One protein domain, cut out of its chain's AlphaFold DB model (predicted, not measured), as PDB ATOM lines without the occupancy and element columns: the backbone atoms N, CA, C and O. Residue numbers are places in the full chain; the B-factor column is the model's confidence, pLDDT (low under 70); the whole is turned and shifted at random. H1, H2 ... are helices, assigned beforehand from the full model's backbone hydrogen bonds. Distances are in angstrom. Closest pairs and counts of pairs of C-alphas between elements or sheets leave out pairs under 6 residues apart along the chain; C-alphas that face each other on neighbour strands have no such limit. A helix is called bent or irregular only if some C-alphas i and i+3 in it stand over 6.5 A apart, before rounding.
ATOM      1  N   ALA A  74     232.251 147.057 176.172       65.38
ATOM      2  CA  ALA A  74     231.384 147.421 177.283       65.38
ATOM      3  C   ALA A  74     230.050 147.929 176.721       65.38
ATOM      4  O   ALA A  74     229.925 149.082 176.305       65.38
ATOM      5  N   ALA A  75     229.072 147.030 176.627       65.19
ATOM      6  CA  ALA A  75     227.756 147.361 176.138       65.19
ATOM      7  C   ALA A  75     227.201 148.359 177.145       65.19
ATOM      8  O   ALA A  75     227.164 148.077 178.347       65.19
ATOM      9  N   ALA A  76     226.837 149.547 176.669       64.56
ATOM     10  CA  ALA A  76     226.192 150.553 177.490       64.56
ATOM     11  C   ALA A  76     224.863 149.974 177.989       64.56
ATOM     12  O   ALA A  76     223.837 150.055 177.321       64.56
ATOM     13  N   SER A  77     224.897 149.308 179.141       75.88
ATOM     14  CA  SER A  77     223.697 148.798 179.780       75.88
ATOM     15  C   SER A  77     223.056 149.946 180.562       75.88
ATOM     16  O   SER A  77     223.772 150.694 181.239       75.88
ATOM     17  N   PRO A  78     221.719 150.100 180.528       77.56
ATOM     18  CA  PRO A  78     221.028 151.117 181.325       77.56
ATOM     19  C   PRO A  78     221.388 151.037 182.818       77.56
ATOM     20  O   PRO A  78     221.552 152.054 183.488       77.56
ATOM     21  N   MET A  79     221.611 149.818 183.322       79.75
ATOM     22  CA  MET A  79     222.047 149.569 184.696       79.75
ATOM     23  C   MET A  79     223.488 150.042 184.965       79.75
ATOM     24  O   MET A  79     223.768 150.552 186.049       79.75
ATOM     25  N   ALA A  80     224.413 149.906 184.005       76.06
ATOM     26  CA  ALA A  80     225.773 150.440 184.127       76.06
ATOM     27  C   ALA A  80     225.809 151.970 184.004       76.06
ATOM     28  O   ALA A  80     226.611 152.613 184.677       76.06
ATOM     29  N   MET A  81     224.914 152.563 183.206       81.06
ATOM     30  CA  MET A  81     224.749 154.019 183.143       81.06
ATOM     31  C   MET A  81     224.239 154.595 184.465       81.06
ATOM     32  O   MET A  81     224.790 155.586 184.929       81.06
ATOM     33  N   LEU A  82     223.257 153.963 185.119       83.62
ATOM     34  CA  LEU A  82     222.792 154.408 186.441       83.62
ATOM     35  C   LEU A  82     223.890 154.303 187.515       83.62
ATOM     36  O   LEU A  82     223.951 155.127 188.418       83.62
ATOM     37  N   LYS A  83     224.785 153.315 187.409       85.00
ATOM     38  CA  LYS A  83     225.947 153.162 188.304       85.00
ATOM     39  C   LYS A  83     227.115 154.096 187.964       85.00
ATOM     40  O   LYS A  83     228.119 154.085 188.674       85.00
ATOM     41  N   ASN A  84     227.015 154.890 186.899       86.56
ATOM     42  CA  ASN A  84     228.057 155.837 186.536       86.56
ATOM     43  C   ASN A  84     227.983 157.072 187.458       86.56
ATOM     44  O   ASN A  84     226.959 157.765 187.458       86.56
ATOM     45  N   PRO A  85     229.055 157.399 188.207       85.62
ATOM     46  CA  PRO A  85     229.064 158.535 189.130       85.62
ATOM     47  C   PRO A  85     228.729 159.862 188.443       85.62
ATOM     48  O   PRO A  85     228.087 160.713 189.053       85.62
ATOM     49  N   MET A  86     229.075 160.036 187.163       91.50
ATOM     50  CA  MET A  86     228.712 161.256 186.435       91.50
ATOM     51  C   MET A  86     227.201 161.376 186.207       91.50
ATOM     52  O   MET A  86     226.642 162.460 186.355       91.50
ATOM     53  N   VAL A  87     226.523 160.270 185.894       88.88
ATOM     54  CA  VAL A  87     225.070 160.261 185.655       88.88
ATOM     55  C   VAL A  87     224.307 160.529 186.952       88.88
ATOM     56  O   VAL A  87     223.352 161.304 186.949       88.88
ATOM     57  N   LEU A  88     224.756 159.958 188.074       92.19
ATOM     58  CA  LEU A  88     224.150 160.193 189.389       92.19
ATOM     59  C   LEU A  88     224.278 161.649 189.840       92.19
ATOM     60  O   LEU A  88     223.313 162.216 190.350       92.19
ATOM     61  N   MET A  89     225.442 162.266 189.625       91.12
ATOM     62  CA  MET A  89     225.664 163.674 189.961       91.12
ATOM     63  C   MET A  89     224.739 164.579 189.142       91.12
ATOM     64  O   MET A  89     224.048 165.420 189.712       91.12
ATOM     65  N   VAL A  90     224.651 164.359 187.825       91.00
ATOM     66  CA  VAL A  90     223.731 165.115 186.960       91.00
ATOM     67  C   VAL A  90     222.282 164.930 187.417       91.00
ATOM     68  O   VAL A  90     221.580 165.918 187.625       91.00
ATOM     69  N   LEU A  91     221.843 163.694 187.665       92.50
ATOM     70  CA  LEU A  91     220.484 163.415 188.135       92.50
ATOM     71  C   LEU A  91     220.173 164.130 189.459       92.50
ATOM     72  O   LEU A  91     219.132 164.774 189.586       92.50
ATOM     73  N   MET A  92     221.090 164.063 190.425       90.25
ATOM     74  CA  MET A  92     220.930 164.713 191.723       90.25
ATOM     75  C   MET A  92     220.846 166.237 191.591       90.25
ATOM     76  O   MET A  92     220.003 166.862 192.233       90.25
ATOM     77  N   THR A  93     221.668 166.843 190.729       87.25
ATOM     78  CA  THR A  93     221.617 168.297 190.503       87.25
ATOM     79  C   THR A  93     220.298 168.748 189.881       87.25
ATOM     80  O   THR A  93     219.749 169.757 190.313       87.25
ATOM     81  N   VAL A  94     219.744 167.990 188.930       91.62
ATOM     82  CA  VAL A  94     218.442 168.298 188.319       91.62
ATOM     83  C   VAL A  94     217.313 168.180 189.344       91.62
ATOM     84  O   VAL A  94     216.460 169.064 189.420       91.62
ATOM     85  N   LEU A  95     217.334 167.136 190.179       92.12
ATOM     86  CA  LEU A  95     216.361 166.969 191.262       92.12
ATOM     87  C   LEU A  95     216.430 168.117 192.275       92.12
ATOM     88  O   LEU A  95     215.392 168.645 192.665       92.12
ATOM     89  N   MET A  96     217.635 168.540 192.660       87.25
ATOM     90  CA  MET A  96     217.830 169.684 193.553       87.25
ATOM     91  C   MET A  96     217.383 170.997 192.911       87.25
ATOM     92  O   MET A  96     216.687 171.772 193.555       87.25
ATOM     93  N   ALA A  97     217.723 171.250 191.647       85.94
ATOM     94  CA  ALA A  97     217.304 172.462 190.943       85.94
ATOM     95  C   ALA A  97     215.774 172.561 190.809       85.94
ATOM     96  O   ALA A  97     215.226 173.659 190.835       85.94
ATOM     97  N   TRP A  98     215.085 171.422 190.708       89.69
ATOM     98  CA  TRP A  98     213.624 171.365 190.690       89.69
ATOM     99  C   TRP A  98     212.991 171.414 192.092       89.69
ATOM    100  O   TRP A  98     211.933 172.017 192.269       89.69
ATOM    101  N   GLY A  99     213.631 170.813 193.099       85.44
ATOM    102  CA  GLY A  99     213.119 170.732 194.472       85.44
ATOM    103  C   GLY A  99     213.410 171.960 195.341       85.44
ATOM    104  O   GLY A  99     212.564 172.349 196.144       85.44
ATOM    105  N   MET A 100     214.565 172.608 195.164       79.31
ATOM    106  CA  MET A 100     214.973 173.797 195.929       79.31
ATOM    107  C   MET A 100     213.949 174.941 195.858       79.31
ATOM    108  O   MET A 100     213.604 175.462 196.918       79.31
ATOM    109  N   PRO A 101     213.384 175.304 194.686       76.19
ATOM    110  CA  PRO A 101     212.353 176.340 194.607       76.19
ATOM    111  C   PRO A 101     211.145 176.035 195.500       76.19
ATOM    112  O   PRO A 101     210.651 176.918 196.193       76.19
ATOM    113  N   LYS A 102     210.725 174.763 195.570       77.88
ATOM    114  CA  LYS A 102     209.580 174.330 196.386       77.88
ATOM    115  C   LYS A 102     209.838 174.352 197.890       77.88
ATOM    116  O   LYS A 102     208.896 174.556 198.655       77.88
ATOM    117  N   MET A 103     211.084 174.147 198.311       73.19
ATOM    118  CA  MET A 103     211.472 174.275 199.719       73.19
ATOM    119  C   MET A 103     211.597 175.745 200.132       73.19
ATOM    120  O   MET A 103     211.098 176.120 201.186       73.19
ATOM    121  N   ILE A 104     212.179 176.589 199.274       71.50
ATOM    122  CA  ILE A 104     212.384 178.021 199.547       71.50
ATOM    123  C   ILE A 104     211.054 178.786 199.598       71.50
ATOM    124  O   ILE A 104     210.903 179.678 200.425       71.50
ATOM    125  N   GLU A 105     210.072 178.413 198.770       70.12
ATOM    126  CA  GLU A 105     208.719 179.001 198.781       70.12
ATOM    127  C   GLU A 105     207.982 178.841 200.128       70.12
ATOM    128  O   GLU A 105     207.076 179.621 200.406       70.12
ATOM    129  N   ASN A 106     208.357 177.858 200.960       65.50
ATOM    130  CA  ASN A 106     207.703 177.571 202.244       65.50
ATOM    131  C   ASN A 106     208.618 177.770 203.471       65.50
ATOM    132  O   ASN A 106     208.221 177.397 204.573       65.50
ATOM    133  N   MET A 107     209.828 178.318 203.306       67.00
ATOM    134  CA  MET A 107     210.765 178.576 204.412       67.00
ATOM    135  C   MET A 107     210.696 180.027 204.895       67.00
ATOM    136  O   MET A 107     210.581 180.959 204.097       67.00
ATOM    137  N   ASP A 108     210.834 180.220 206.208       68.56
ATOM    138  CA  ASP A 108     210.911 181.543 206.829       68.56
ATOM    139  C   ASP A 108     212.218 182.283 206.447       68.56
ATOM    140  O   ASP A 108     213.276 181.663 206.271       68.56
ATOM    141  N   PRO A 109     212.201 183.629 206.352       64.44
ATOM    142  CA  PRO A 109     213.344 184.435 205.904       64.44
ATOM    143  C   PRO A 109     214.590 184.329 206.805       64.44
ATOM    144  O   PRO A 109     215.693 184.673 206.368       64.44
ATOM    145  N   GLU A 110     214.449 183.843 208.041       65.44
ATOM    146  CA  GLU A 110     215.574 183.584 208.950       65.44
ATOM    147  C   GLU A 110     216.342 182.301 208.595       65.44
ATOM    148  O   GLU A 110     217.574 182.277 208.662       65.44
ATOM    149  N   GLU A 111     215.657 181.255 208.129       66.69
ATOM    150  CA  GLU A 111     216.298 179.993 207.744       66.69
ATOM    151  C   GLU A 111     217.029 180.112 206.402       66.69
ATOM    152  O   GLU A 111     218.120 179.565 206.230       66.69
ATOM    153  N   LEU A 112     216.493 180.918 205.480       66.88
ATOM    154  CA  LEU A 112     217.164 181.248 204.219       66.88
ATOM    155  C   LEU A 112     218.471 182.018 204.446       66.88
ATOM    156  O   LEU A 112     219.447 181.781 203.734       66.88
ATOM    157  N   LYS A 113     218.520 182.902 205.450       64.38
ATOM    158  CA  LYS A 113     219.743 183.622 205.840       64.38
ATOM    159  C   LYS A 113     220.810 182.681 206.390       64.38
ATOM    160  O   LYS A 113     221.950 182.740 205.939       64.38
ATOM    161  N   MET A 114     220.427 181.762 207.275       64.06
ATOM    162  CA  MET A 114     221.345 180.744 207.800       64.06
ATOM    163  C   MET A 114     221.837 179.790 206.702       64.06
ATOM    164  O   MET A 114     222.991 179.354 206.722       64.06
ATOM    165  N   MET A 115     220.990 179.478 205.718       66.94
ATOM    166  CA  MET A 115     221.367 178.672 204.557       66.94
ATOM    167  C   MET A 115     222.321 179.436 203.628       66.94
ATOM    168  O   MET A 115     223.306 178.861 203.176       66.94
ATOM    169  N   GLN A 116     222.101 180.736 203.409       64.31
ATOM    170  CA  GLN A 116     223.002 181.611 202.648       64.31
ATOM    171  C   GLN A 116     224.352 181.822 203.342       64.31
ATOM    172  O   GLN A 116     225.375 181.786 202.667       64.31
ATOM    173  N   GLU A 117     224.396 181.971 204.667       67.06
ATOM    174  CA  GLU A 117     225.659 182.047 205.419       67.06
ATOM    175  C   GLU A 117     226.457 180.738 205.326       67.06
ATOM    176  O   GLU A 117     227.684 180.754 205.196       67.06
ATOM    177  N   ARG A 118     225.770 179.589 205.314       62.84
ATOM    178  CA  ARG A 118     226.395 178.269 205.118       62.84
ATOM    179  C   ARG A 118     226.784 177.994 203.664       62.84
ATOM    180  O   ARG A 118     227.760 177.292 203.426       62.84
ATOM    181  N   MET A 119     226.052 178.533 202.693       62.78
ATOM    182  CA  MET A 119     226.321 178.336 201.264       62.78
ATOM    183  C   MET A 119     227.374 179.314 200.736       62.78
ATOM    184  O   MET A 119     228.180 178.940 199.895       62.78
ATOM    185  N   GLY A 120     227.427 180.531 201.280       61.00
ATOM    186  CA  GLY A 120     228.484 181.508 201.021       61.00
ATOM    187  C   GLY A 120     229.825 181.148 201.666       61.00
ATOM    188  O   GLY A 120     230.855 181.674 201.256       61.00
ATOM    189  N   SER A 121     229.831 180.236 202.643       61.59
ATOM    190  CA  SER A 121     231.049 179.673 203.242       61.59
ATOM    191  C   SER A 121     231.484 178.340 202.620       61.59
ATOM    192  O   SER A 121     232.568 177.850 202.940       61.59
ATOM    193  N   GLN A 122     230.691 177.762 201.707       59.75
ATOM    194  CA  GLN A 122     231.111 176.619 200.899       59.75
ATOM    195  C   GLN A 122     231.650 177.093 199.544       59.75
ATOM    196  O   GLN A 122     231.022 177.930 198.895       59.75
ATOM    197  N   PRO A 123     232.799 176.567 199.082       57.31
ATOM    198  CA  PRO A 123     233.349 176.951 197.794       57.31
ATOM    199  C   PRO A 123     232.368 176.551 196.695       57.31
ATOM    200  O   PRO A 123     232.000 175.379 196.558       57.31
ATOM    201  N   THR A 124     231.922 177.531 195.914       67.94
ATOM    202  CA  THR A 124     231.008 177.264 194.809       67.94
ATOM    203  C   THR A 124     231.729 176.460 193.729       67.94
ATOM    204  O   THR A 124     232.951 176.524 193.587       67.94
TER     205      THR A 124
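What this domain is: This is residues 74 to 124 of the 156 residues of the protein "Hypothetical protein" of Micromonas pusilla (UniProt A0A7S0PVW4). Picture an open hook: one long, kinked helix, H2, makes the shaft, a short helix, H1, sits near its first residues, and past its last residues a tight turn leads into H3, which heads back the opposite way but stays clear of the shaft, with residues 113 to 120 of H3 standing free. No helix touches another, and H1 and H3 lie far out at the two ends of a thin, open shape. The printed part has 51 residues with three named helices, in the order H1, H2, H3, and no named strand; its class is all helix. The whole is extended, with a radius of gyration of the C-alphas of 16.1 A, and its C-alphas span 50 by 24 by 10 A.

How they stand to each other: Start with H2, residues 85 to 104, and look near Trp 98, where it has a kink of 32 degrees. H2 is neither bent nor irregular, but only just: C-alphas 98 and 101 are 6.5 A apart. At its far end look for H3, residues 109 to 120, which is close to H2 but not clearly touching; their closest C-alphas are those of Ile 104 and Leu 112, 7.4 A apart. These two helices run opposite ways at a shallow tilt of 28 degrees, with their centres 18.9 A apart. Back at the first end of H2, H1, residues 78 to 82, is also close to H2 but not clearly touching; the closest C-alphas are those of Leu 82 and Leu 88, 6.6 A apart. H1 and H3 are apart. In H1 and H3 every O i to N i+4 pair is within hydrogen-bond range, while in H2 14 of 16 are.

Where its parts are: Find C-alpha 85 at (229.064, 158.535, 189.130); from there H2 runs 27.7 A to C-alpha 104 at (212.384, 178.021, 199.547). Beyond it, H3 begins at Pro 109 and runs 16.2 A to Gly 120, whose C-alpha stands at (228.484, 181.508, 201.021). Before H2, look for the five residues of H1, which run from C-alpha 78 at (221.028, 151.117, 181.325) to Leu 82.

The domain as a whole: Look for the two C-alphas farthest apart at Ala 74 and Glu 110, 50.6 A from each other. The printed part has no cut, and the links from H1 to H2 and from H2 to H3 are both tight, with 2 and 4 residues. Long stretches stand free, among them residues 92 to 103, which belong to H2, and residues 113 to 124, of which 113 to 120 belong to H3. In the B-factor column the mean pLDDT of the printed part is 75.6; it is under 70 at residues 74 to 76 and 106 to 124, and the mean for H3 is 65.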